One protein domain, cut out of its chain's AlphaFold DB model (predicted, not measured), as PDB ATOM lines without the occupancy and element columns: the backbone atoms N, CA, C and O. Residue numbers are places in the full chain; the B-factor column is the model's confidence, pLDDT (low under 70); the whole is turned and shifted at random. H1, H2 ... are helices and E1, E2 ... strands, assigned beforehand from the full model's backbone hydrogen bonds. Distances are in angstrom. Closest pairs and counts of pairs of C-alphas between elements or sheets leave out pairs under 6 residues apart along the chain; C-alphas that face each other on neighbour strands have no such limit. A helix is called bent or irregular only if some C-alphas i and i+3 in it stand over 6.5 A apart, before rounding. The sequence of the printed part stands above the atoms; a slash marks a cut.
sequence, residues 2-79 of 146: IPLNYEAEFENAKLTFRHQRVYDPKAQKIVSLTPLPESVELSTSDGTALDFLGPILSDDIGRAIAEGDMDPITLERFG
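AT A GLANCE: This is residues 2 to 79 of the 146 residues of an uncharacterized protein of Globisporangium ultimum (strain ATCC 200006 / CBS 805.95 / DAOM BR144) (UniProt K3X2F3). This is a loose, elongated chain of parts: a small strand hairpin, E1 and E2, lies between a helical end and a far end made by H4 and the last residues. At the helical end the last residue of H3, Leu 53, meets H1 near its end at Thr 16, the two helices making a steep corner, with H2 near H3, and residues 2 to 8 stick out; at the other end H4 packs on the hairpin of E1 and E2, closest at Lys 29. The printed part has 78 residues with four named helices and two named strands, in the order H1 E1 E2 H2 H3 H4; the sheet, E1 - E2, is antiparallel, and the class is mostly helix. The radius of gyration of the C-alphas is 14.7 A, and the spans are 46 by 28 by 21 A.

IN THESE COORDINATES: Find C-alpha 6 at (38.391, 41.837, 20.304); from there H1, residues 6 to 19, runs 19.6 A to C-alpha 19 at (29.834, 29.246, 7.911). Next come E1, residues 21 to 24, 9.6 A long, and E2, residues 29 to 32, 10.1 A long. Read on to H2, residues 38 to 43, 8.6 A, and H3, residues 48 to 53, 10.0 A. H3 is irregular, with C-alphas 49 and 52 lying 7.7 A apart. H4, residues 59 to 67, is 12.0 A long and ends at C-alpha 67, (9.456, 32.782, -0.520).

HOW THE PARTS SIT: Look first at H1 and H3, which touch; their closest C-alphas, of Thr 16 and Leu 53, are 5.2 A apart. They run the same way at a steep tilt of 67 degrees, only just short of about perpendicular. H2 and H3 are near each other, with 6 pairs of C-alphas within 10 A. E1 and E2 form a hairpin, antiparallel at 135 degrees; check N 22 and O 31, 2.8 A, and N 24 and O 29, 2.9 A, both within hydrogen-bond range. The closest C-alphas of E2 and H4 are those of Lys 29 and Asp 59, 4.7 A. H1 and H4 are apart, as are H3 and H4. In H1 and H4 every O i to N i+4 pair is within hydrogen-bond range; in H2 it is 1 of 2, and in H3 0 of 2, beside 2 of 3 O i to N i+3 pairs.

THE WHOLE: Measure from Ile 2 to Gly 79, whose C-alphas are the two farthest apart, 47.1 A. The printed part has no cut, and the five links between named elements are tight. Residues 68 to 79 hold no named element. The mean pLDDT of the printed part is 89.7; look for values under 70 at residues 42 to 48.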
ATOM      1  N   ILE A   2      42.502  48.713  22.426       94.38
ATOM      2  CA  ILE A   2      41.741  47.612  21.814       94.38
ATOM      3  C   ILE A   2      40.849  46.985  22.903       94.38
ATOM      4  O   ILE A   2      41.338  46.817  24.024       94.38
ATOM      5  N   PRO A   3      39.567  46.678  22.625       95.69
ATOM      6  CA  PRO A   3      38.692  45.984  23.569       95.69
ATOM      7  C   PRO A   3      39.252  44.624  23.997       95.69
ATOM      8  O   PRO A   3      39.871  43.923  23.199       95.69
ATOM      9  N   LEU A   4      39.000  44.223  25.247       95.75
ATOM     10  CA  LEU A   4      39.518  42.967  25.811       95.75
ATOM     11  C   LEU A   4      39.009  41.720  25.066       95.75
ATOM     12  O   LEU A   4      39.698  40.708  25.007       95.75
ATOM     13  N   ASN A   5      37.811  41.796  24.492       94.56
ATOM     14  CA  ASN A   5      37.146  40.709  23.779       94.56
ATOM     15  C   ASN A   5      37.370  40.734  22.257       94.56
ATOM     16  O   ASN A   5      36.814  39.890  21.559       94.56
ATOM     17  N   TYR A   6      38.181  41.667  21.744       96.31
ATOM     18  CA  TYR A   6      38.391  41.837  20.304       96.31
ATOM     19  C   TYR A   6      38.850  40.546  19.620       96.31
ATOM     20  O   TYR A   6      38.331  40.196  18.568       96.31
ATOM     21  N   GLU A   7      39.800  39.825  20.220       95.38
ATOM     22  CA  GLU A   7      40.332  38.585  19.644       95.38
ATOM     23  C   GLU A   7      39.249  37.505  19.513       95.38
ATOM     24  O   GLU A   7      39.118  36.884  18.461       95.38
ATOM     25  N   ALA A   8      38.405  37.348  20.537       91.62
ATOM     26  CA  ALA A   8      37.296  36.398  20.507       91.62
ATOM     27  C   ALA A   8      36.229  36.787  19.468       91.62
ATOM     28  O   ALA A   8      35.777  35.946  18.693       91.62
ATOM     29  N   GLU A   9      35.851  38.067  19.401       93.25
ATOM     30  CA  GLU A   9      34.899  38.561  18.395       93.25
ATOM     31  C   GLU A   9      35.455  38.458  16.971       93.25
ATOM     32  O   GLU A   9      34.710  38.183  16.030       93.25
ATOM     33  N   PHE A  10      36.765  38.634  16.802       95.38
ATOM     34  CA  PHE A  10      37.437  38.478  15.521       95.38
ATOM     35  C   PHE A  10      37.412  37.022  15.038       95.38
ATOM     36  O   PHE A  10      37.145  36.766  13.861       95.38
ATOM     37  N   GLU A  11      37.628  36.058  15.935       92.81
ATOM     38  CA  GLU A  11      37.475  34.637  15.610       92.81
ATOM     39  C   GLU A  11      36.021  34.278  15.273       92.81
ATOM     40  O   GLU A  11      35.776  33.605  14.267       92.81
ATOM     41  N   ASN A  12      35.046  34.816  16.012       93.06
ATOM     42  CA  ASN A  12      33.630  34.658  15.671       93.06
ATOM     43  C   ASN A  12      33.317  35.238  14.286       93.06
ATOM     44  O   ASN A  12      32.687  34.569  13.473       93.06
ATOM     45  N   ALA A  13      33.824  36.431  13.964       95.06
ATOM     46  CA  ALA A  13      33.630  37.044  12.654       95.06
ATOM     47  C   ALA A  13      34.206  36.175  11.523       95.06
ATOM     48  O   ALA A  13      33.549  35.971  10.499       95.06
ATOM     49  N   LYS A  14      35.406  35.603  11.707       95.00
ATOM     50  CA  LYS A  14      36.003  34.658  10.743       95.00
ATOM     51  C   LYS A  14      35.110  33.438  10.515       95.00
ATOM     52  O   LYS A  14      34.988  32.986   9.373       95.00
ATOM     53  N   LEU A  15      34.501  32.914  11.578       93.75
ATOM     54  CA  LEU A  15      33.559  31.802  11.495       93.75
ATOM     55  C   LEU A  15      32.249  32.218  10.806       93.75
ATOM     56  O   LEU A  15      31.803  31.488   9.922       93.75
ATOM     57  N   THR A  16      31.693  33.400  11.103       95.00
ATOM     58  CA  THR A  16      30.511  33.948  10.409       95.00
ATOM     59  C   THR A  16      30.735  34.008   8.907       95.00
ATOM     60  O   THR A  16      29.953  33.437   8.149       95.00
ATOM     61  N   PHE A  17      31.838  34.613   8.457       95.50
ATOM     62  CA  PHE A  17      32.108  34.754   7.024       95.50
ATOM     63  C   PHE A  17      32.227  33.416   6.287       95.50
ATOM     64  O   PHE A  17      31.917  33.346   5.099       95.50
ATOM     65  N   ARG A  18      32.676  32.353   6.963       95.12
ATOM     66  CA  ARG A  18      32.812  31.025   6.351       95.12
ATOM     67  C   ARG A  18      31.541  30.185   6.414       95.12
ATOM     68  O   ARG A  18      31.262  29.447   5.467       95.12
ATOM     69  N   HIS A  19      30.821  30.256   7.529       95.44
ATOM     70  CA  HIS A  19      29.834  29.246   7.911       95.44
ATOM     71  C   HIS A  19      28.447  29.813   8.220       95.44
ATOM     72  O   HIS A  19      27.591  29.054   8.672       95.44
ATOM     73  N   GLN A  20      28.198  31.104   7.969       95.88
ATOM     74  CA  GLN A  20      26.866  31.694   8.136       95.88
ATOM     75  C   GLN A  20      25.772  30.836   7.487       95.88
ATOM     76  O   GLN A  20      25.968  30.225   6.428       95.88
ATOM     77  N   ARG A  21      24.609  30.806   8.135       94.38
ATOM     78  CA  ARG A  21      23.443  30.062   7.663       94.38
ATOM     79  C   ARG A  21      22.790  30.787   6.484       94.38
ATOM     80  O   ARG A  21      22.596  31.999   6.509       94.38
ATOM     81  N   VAL A  22      22.471  30.034   5.439       95.06
ATOM     82  CA  VAL A  22      21.871  30.495   4.184       95.06
ATOM     83  C   VAL A  22      20.780  29.522   3.742       95.06
ATOM     84  O   VAL A  22      20.813  28.343   4.084       95.06
ATOM     85  N   TYR A  23      19.805  30.001   2.972       96.25
ATOM     86  CA  TYR A  23      18.786  29.135   2.379       96.25
ATOM     87  C   TYR A  23      19.291  28.527   1.065       96.25
ATOM     88  O   TYR A  23      19.700  29.258   0.161       96.25
ATOM     89  N   ASP A  24      19.241  27.198   0.948       96.38
ATOM     90  CA  ASP A  24      19.476  26.490  -0.311       96.38
ATOM     91  C   ASP A  24      18.140  26.295  -1.052       96.38
ATOM     92  O   ASP A  24      17.313  25.494  -0.609       96.38
ATOM     93  N   PRO A  25      17.909  26.961  -2.202       95.56
ATOM     94  CA  PRO A  25      16.653  26.847  -2.939       95.56
ATOM     95  C   PRO A  25      16.447  25.482  -3.609       95.56
ATOM     96  O   PRO A  25      15.319  25.161  -3.975       95.56
ATOM     97  N   LYS A  26      17.502  24.674  -3.793       96.19
ATOM     98  CA  LYS A  26      17.386  23.329  -4.379       96.19
ATOM     99  C   LYS A  26      16.980  22.303  -3.332       96.19
ATOM    100  O   LYS A  26      16.133  21.461  -3.602       96.19
ATOM    101  N   ALA A  27      17.607  22.370  -2.160       94.50
ATOM    102  CA  ALA A  27      17.294  21.488  -1.042       94.50
ATOM    103  C   ALA A  27      16.120  21.994  -0.182       94.50
ATOM    104  O   ALA A  27      15.649  21.249   0.670       94.50
ATOM    105  N   GLN A  28      15.672  23.235  -0.405       95.25
ATOM    106  CA  GLN A  28      14.602  23.926   0.323       95.25
ATOM    107  C   GLN A  28      14.793  23.930   1.845       95.25
ATOM    108  O   GLN A  28      13.856  23.697   2.602       95.25
ATOM    109  N   LYS A  29      16.025  24.187   2.295       95.12
ATOM    110  CA  LYS A  29      16.394  24.145   3.715       95.12
ATOM    111  C   LYS A  29      17.480  25.156   4.059       95.12
ATOM    112  O   LYS A  29      18.214  25.620   3.182       95.12
ATOM    113  N   ILE A  30      17.603  25.467   5.347       94.19
ATOM    114  CA  ILE A  30      18.696  26.295   5.862       94.19
ATOM    115  C   ILE A  30      19.950  25.429   6.021       94.19
ATOM    116  O   ILE A  30      19.937  24.401   6.696       94.19
ATOM    117  N   VAL A  31      21.047  25.849   5.398       93.25
ATOM    118  CA  VAL A  31      22.356  25.184   5.438       93.25
ATOM    119  C   VAL A  31      23.451  26.189   5.778       93.25
ATOM    120  O   VAL A  31      23.288  27.389   5.586       93.25
ATOM    121  N   SER A  32      24.596  25.728   6.267       94.44
ATOM    122  CA  SER A  32      25.795  26.567   6.373       94.44
ATOM    123  C   SER A  32      26.416  26.801   4.992       94.44
ATOM    124  O   SER A  32      26.488  25.863   4.196       94.44
ATOM    125  N   LEU A  33      26.934  28.007   4.728       94.75
ATOM    126  CA  LEU A  33      27.601  28.344   3.459       94.75
ATOM    127  C   LEU A  33      28.739  27.367   3.104       94.75
ATOM    128  O   LEU A  33      28.870  26.939   1.961       94.75
ATOM    129  N   THR A  34      29.532  26.997   4.107       94.12
ATOM    130  CA  THR A  34      30.524  25.918   4.050       94.12
ATOM    131  C   THR A  34      30.234  24.961   5.202       94.12
ATOM    132  O   THR A  34      29.924  25.460   6.288       94.12
ATOM    133  N   PRO A  35      30.353  23.630   5.025       91.12
ATOM    134  CA  PRO A  35      30.195  22.680   6.123       91.12
ATOM    135  C   PRO A  35      31.049  23.068   7.330       91.12
ATOM    136  O   PRO A  35      32.198  23.495   7.171       91.12
ATOM    137  N   LEU A  36      30.474  22.962   8.524       88.94
ATOM    138  CA  LEU A  36      31.205  23.209   9.759       88.94
ATOM    139  C   LEU A  36      32.229  22.086   9.981       88.94
ATOM    140  O   LEU A  36      31.970  20.931   9.645       88.94
ATOM    141  N   PRO A  37      33.414  22.400  10.524       84.94
ATOM    142  CA  PRO A  37      34.351  21.368  10.935       84.94
ATOM    143  C   PRO A  37      33.784  20.605  12.140       84.94
ATOM    144  O   PRO A  37      33.279  21.217  13.083       84.94
ATOM    145  N   GLU A  38      33.937  19.279  12.143       82.31
ATOM    146  CA  GLU A  38      33.406  18.387  13.188       82.31
ATOM    147  C   GLU A  38      33.802  18.836  14.604       82.31
ATOM    148  O   GLU A  38      32.994  18.802  15.528       82.31
ATOM    149  N   SER A  39      35.027  19.346  14.776       80.31
ATOM    150  CA  SER A  39      35.524  19.844  16.063       80.31
ATOM    151  C   SER A  39      34.676  20.972  16.660       80.31
ATOM    152  O   SER A  39      34.587  21.083  17.879       80.31
ATOM    153  N   VAL A  40      34.068  21.814  15.818       77.75
ATOM    154  CA  VAL A  40      33.218  22.935  16.245       77.75
ATOM    155  C   VAL A  40      31.797  22.449  16.540       77.75
ATOM    156  O   VAL A  40      31.217  22.846  17.551       77.75
ATOM    157  N   GLU A  41      31.268  21.529  15.728       73.00
ATOM    158  CA  GLU A  41      29.945  20.928  15.950       73.00
ATOM    159  C   GLU A  41      29.882  20.133  17.266       73.00
ATOM    160  O   GLU A  41      28.973  20.336  18.067       73.00
ATOM    161  N   LEU A  42      30.892  19.301  17.547       62.34
ATOM    162  CA  LEU A  42      30.979  18.492  18.775       62.34
ATOM    163  C   LEU A  42      31.120  19.331  20.053       62.34
ATOM    164  O   LEU A  42      30.695  18.905  21.123       62.34
ATOM    165  N   SER A  43      31.728  20.513  19.948       61.22
ATOM    166  CA  SER A  43      31.936  21.412  21.090       61.22
ATOM    167  C   SER A  43      30.681  22.194  21.495       61.22
ATOM    168  O   SER A  43      30.652  22.785  22.572       61.22
ATOM    169  N   THR A  44      29.637  22.169  20.660       62.97
ATOM    170  CA  THR A  44      28.437  22.994  20.826       62.97
ATOM    171  C   THR A  44      27.180  22.122  20.838       62.97
ATOM    172  O   THR A  44      26.355  22.191  19.930       62.97
ATOM    173  N   SER A  45      27.018  21.289  21.871       55.00
ATOM    174  CA  SER A  45      25.868  20.373  21.994       55.00
ATOM    175  C   SER A  45      24.509  21.080  22.011       55.00
ATOM    176  O   SER A  45      23.511  20.491  21.603       55.00
ATOM    177  N   ASP A  46      24.481  22.347  22.433       60.94
ATOM    178  CA  ASP A  46      23.243  23.087  22.695       60.94
ATOM    179  C   ASP A  46      22.977  24.188  21.646       60.94
ATOM    180  O   ASP A  46      22.038  24.967  21.781       60.94
ATOM    181  N   GLY A  47      23.813  24.297  20.603       62.19
ATOM    182  CA  GLY A  47      23.685  25.286  19.518       62.19
ATOM    183  C   GLY A  47      23.998  26.746  19.890       62.19
ATOM    184  O   GLY A  47      24.394  27.507  19.011       62.19
ATOM    185  N   THR A  48      23.914  27.108  21.174       65.06
ATOM    186  CA  THR A  48      24.050  28.484  21.696       65.06
ATOM    187  C   THR A  48      25.406  29.131  21.413       65.06
ATOM    188  O   THR A  48      25.493  30.331  21.161       65.06
ATOM    189  N   ALA A  49      26.493  28.352  21.387       75.38
ATOM    190  CA  ALA A  49      27.813  28.899  21.070       75.38
ATOM    191  C   ALA A  49      27.963  29.293  19.588       75.38
ATOM    192  O   ALA A  49      28.927  29.967  19.249       75.38
ATOM    193  N   LEU A  50      27.019  28.912  18.715       87.06
ATOM    194  CA  LEU A  50      27.025  29.211  17.279       87.06
ATOM    195  C   LEU A  50      25.912  30.182  16.859       87.06
ATOM    196  O   LEU A  50      25.669  30.349  15.664       87.06
ATOM    197  N   ASP A  51      25.261  30.859  17.808       87.75
ATOM    198  CA  ASP A  51      24.184  31.819  17.523       87.75
ATOM    199  C   ASP A  51      24.647  32.973  16.620       87.75
ATOM    200  O   ASP A  51      23.879  33.505  15.815       87.75
ATOM    201  N   PHE A  52      25.939  33.314  16.669       91.12
ATOM    202  CA  PHE A  52      26.554  34.322  15.802       91.12
ATOM    203  C   PHE A  52      26.594  33.922  14.309       91.12
ATOM    204  O   PHE A  52      26.872  34.766  13.453       91.12
ATOM    205  N   LEU A  53      26.317  32.653  13.973       92.75
ATOM    206  CA  LEU A  53      26.146  32.174  12.593       92.75
ATOM    207  C   LEU A  53      24.715  32.381  12.057       92.75
ATOM    208  O   LEU A  53      24.451  32.059  10.894       92.75
ATOM    209  N   GLY A  54      23.808  32.914  12.883       89.81
ATOM    210  CA  GLY A  54      22.371  33.051  12.624       89.81
ATOM    211  C   GLY A  54      21.556  32.001  13.389       89.81
ATOM    212  O   GLY A  54      22.141  31.042  13.875       89.81
ATOM    213  N   PRO A  55      20.225  32.123  13.510       88.25
ATOM    214  CA  PRO A  55      19.391  31.174  14.256       88.25
ATOM    215  C   PRO A  55      19.242  29.815  13.552       88.25
ATOM    216  O   PRO A  55      19.400  29.706  12.335       88.25
ATOM    217  N   ILE A  56      18.910  28.770  14.317       87.62
ATOM    218  CA  ILE A  56      18.443  27.491  13.760       87.62
ATOM    219  C   ILE A  56      16.951  27.642  13.470       87.62
ATOM    220  O   ILE A  56      16.161  27.861  14.386       87.62
ATOM    221  N   LEU A  57      16.569  27.524  12.203       90.50
ATOM    222  CA  LEU A  57      15.175  27.565  11.764       90.50
ATOM    223  C   LEU A  57      14.787  26.199  11.204       90.50
ATOM    224  O   LEU A  57      15.625  25.510  10.622       90.50
ATOM    225  N   SER A  58      13.519  25.818  11.363       94.06
ATOM    226  CA  SER A  58      12.986  24.649  10.661       94.06
ATOM    227  C   SER A  58      12.921  24.912   9.156       94.06
ATOM    228  O   SER A  58      12.799  26.061   8.722       94.06
ATOM    229  N   ASP A  59      12.954  23.846   8.358       95.44
ATOM    230  CA  ASP A  59      12.911  23.941   6.893       95.44
ATOM    231  C   ASP A  59      11.656  24.683   6.401       95.44
ATOM    232  O   ASP A  59      11.732  25.502   5.486       95.44
ATOM    233  N   ASP A  60      10.516  24.485   7.072       95.62
ATOM    234  CA  ASP A  60       9.260  25.173   6.760       95.62
ATOM    235  C   ASP A  60       9.334  26.686   6.981       95.62
ATOM    236  O   ASP A  60       8.874  27.455   6.135       95.62
ATOM    237  N   ILE A  61       9.926  27.115   8.100       95.75
ATOM    238  CA  ILE A  61      10.114  28.535   8.417       95.75
ATOM    239  C   ILE A  61      11.127  29.149   7.449       95.75
ATOM    240  O   ILE A  61      10.863  30.199   6.864       95.75
ATOM    241  N   GLY A  62      12.261  28.476   7.226       95.94
ATOM    242  CA  GLY A  62      13.295  28.931   6.298       95.94
ATOM    243  C   GLY A  62      12.759  29.128   4.881       95.94
ATOM    244  O   GLY A  62      13.040  30.148   4.251       95.94
ATOM    245  N   ARG A  63      11.925  28.197   4.408       96.62
ATOM    246  CA  ARG A  63      11.232  28.297   3.122       96.62
ATOM    247  C   ARG A  63      10.231  29.449   3.087       96.62
ATOM    248  O   ARG A  63      10.297  30.250   2.162       96.62
ATOM    249  N   ALA A  64       9.354  29.571   4.086       95.94
ATOM    250  CA  ALA A  64       8.347  30.636   4.118       95.94
ATOM    251  C   ALA A  64       8.985  32.038   4.116       95.94
ATOM    252  O   ALA A  64       8.494  32.943   3.441       95.94
ATOM    253  N   ILE A  65      10.113  32.212   4.816       96.62
ATOM    254  CA  ILE A  65      10.902  33.451   4.773       96.62
ATOM    255  C   ILE A  65      11.515  33.655   3.381       96.62
ATOM    256  O   ILE A  65      11.443  34.754   2.831       96.62
ATOM    257  N   ALA A  66      12.113  32.614   2.793       95.81
ATOM    258  CA  ALA A  66      12.762  32.703   1.484       95.81
ATOM    259  C   ALA A  66      11.779  33.015   0.338       95.81
ATOM    260  O   ALA A  66      12.143  33.714  -0.610       95.81
ATOM    261  N   GLU A  67      10.545  32.522   0.431       94.94
ATOM    262  CA  GLU A  67       9.456  32.782  -0.520       94.94
ATOM    263  C   GLU A  67       8.824  34.171  -0.320       94.94
ATOM    264  O   GLU A  67       8.230  34.717  -1.247       94.94
ATOM    265  N   GLY A  68       9.047  34.793   0.843       94.56
ATOM    266  CA  GLY A  68       8.487  36.098   1.193       94.56
ATOM    267  C   GLY A  68       7.069  36.028   1.761       94.56
ATOM    268  O   GLY A  68       6.384  37.045   1.777       94.56
ATOM    269  N   ASP A  69       6.645  34.857   2.239       95.06
ATOM    270  CA  ASP A  69       5.340  34.622   2.872       95.06
ATOM    271  C   ASP A  69       5.355  34.898   4.385       95.06
ATOM    272  O   ASP A  69       4.297  35.010   5.010       95.06
ATOM    273  N   MET A  70       6.543  34.970   4.988       95.69
ATOM    274  CA  MET A  70       6.755  35.148   6.425       95.69
ATOM    275  C   MET A  70       7.745  36.281   6.704       95.69
ATOM    276  O   MET A  70       8.773  36.397   6.034       95.69
ATOM    277  N   ASP A  71       7.445  37.093   7.716       95.06
ATOM    278  CA  ASP A  71       8.334  38.139   8.216       95.06
ATOM    279  C   ASP A  71       9.528  37.499   8.955       95.06
ATOM    280  O   ASP A  71       9.327  36.751   9.915       95.06
ATOM    281  N   PRO A  72      10.781  37.770   8.544       92.00
ATOM    282  CA  PRO A  72      11.968  37.173   9.158       92.00
ATOM    283  C   PRO A  72      12.244  37.642  10.594       92.00
ATOM    284  O   PRO A  72      13.081  37.039  11.265       92.00
ATOM    285  N   ILE A  73      11.605  38.722  11.057       92.06
ATOM    286  CA  ILE A  73      11.779  39.268  12.409       92.06
ATOM    287  C   ILE A  73      10.718  38.697  13.352       92.06
ATOM    288  O   ILE A  73      11.059  38.203  14.424       92.06
ATOM    289  N   THR A  74       9.440  38.767  12.971       94.38
ATOM    290  CA  THR A  74       8.326  38.310  13.824       94.38
ATOM    291  C   THR A  74       8.038  36.816  13.683       94.38
ATOM    292  O   THR A  74       7.435  36.229  14.577       94.38
ATOM    293  N   LEU A  75       8.489  36.190  12.589       93.19
ATOM    294  CA  LEU A  75       8.150  34.817  12.193       93.19
ATOM    295  C   LEU A  75       6.641  34.595  12.008       93.19
ATOM    296  O   LEU A  75       6.150  33.464  12.043       93.19
ATOM    297  N   GLU A  76       5.900  35.676  11.772       95.06
ATOM    298  CA  GLU A  76       4.486  35.641  11.432       95.06
ATOM    299  C   GLU A  76       4.310  35.691   9.914       95.06
ATOM    300  O   GLU A  76       5.095  36.302   9.184       95.06
ATOM    301  N   ARG A  77       3.268  35.025   9.414       94.00
ATOM    302  CA  ARG A  77       2.928  35.109   7.993       94.00
ATOM    303  C   ARG A  77       2.383  36.492   7.681       94.00
ATOM    304  O   ARG A  77       1.578  37.024   8.446       94.00
ATOM    305  N   PHE A  78       2.751  37.032   6.525       90.19
ATOM    306  CA  PHE A  78       2.058  38.205   6.019       90.19
ATOM    307  C   PHE A  78       0.584  37.835   5.815       90.19
ATOM    308  O   PHE A  78       0.264  36.776   5.268       90.19
ATOM    309  N   GLY A  79      -0.319  38.684   6.312       83.38
ATOM    310  CA  GLY A  79      -1.753  38.513   6.086       83.38
ATOM    311  C   GLY A  79      -2.062  38.453   4.586       83.38
ATOM    312  O   GLY A  79      -1.207  38.811   3.774       83.38
TER     313      GLY A  79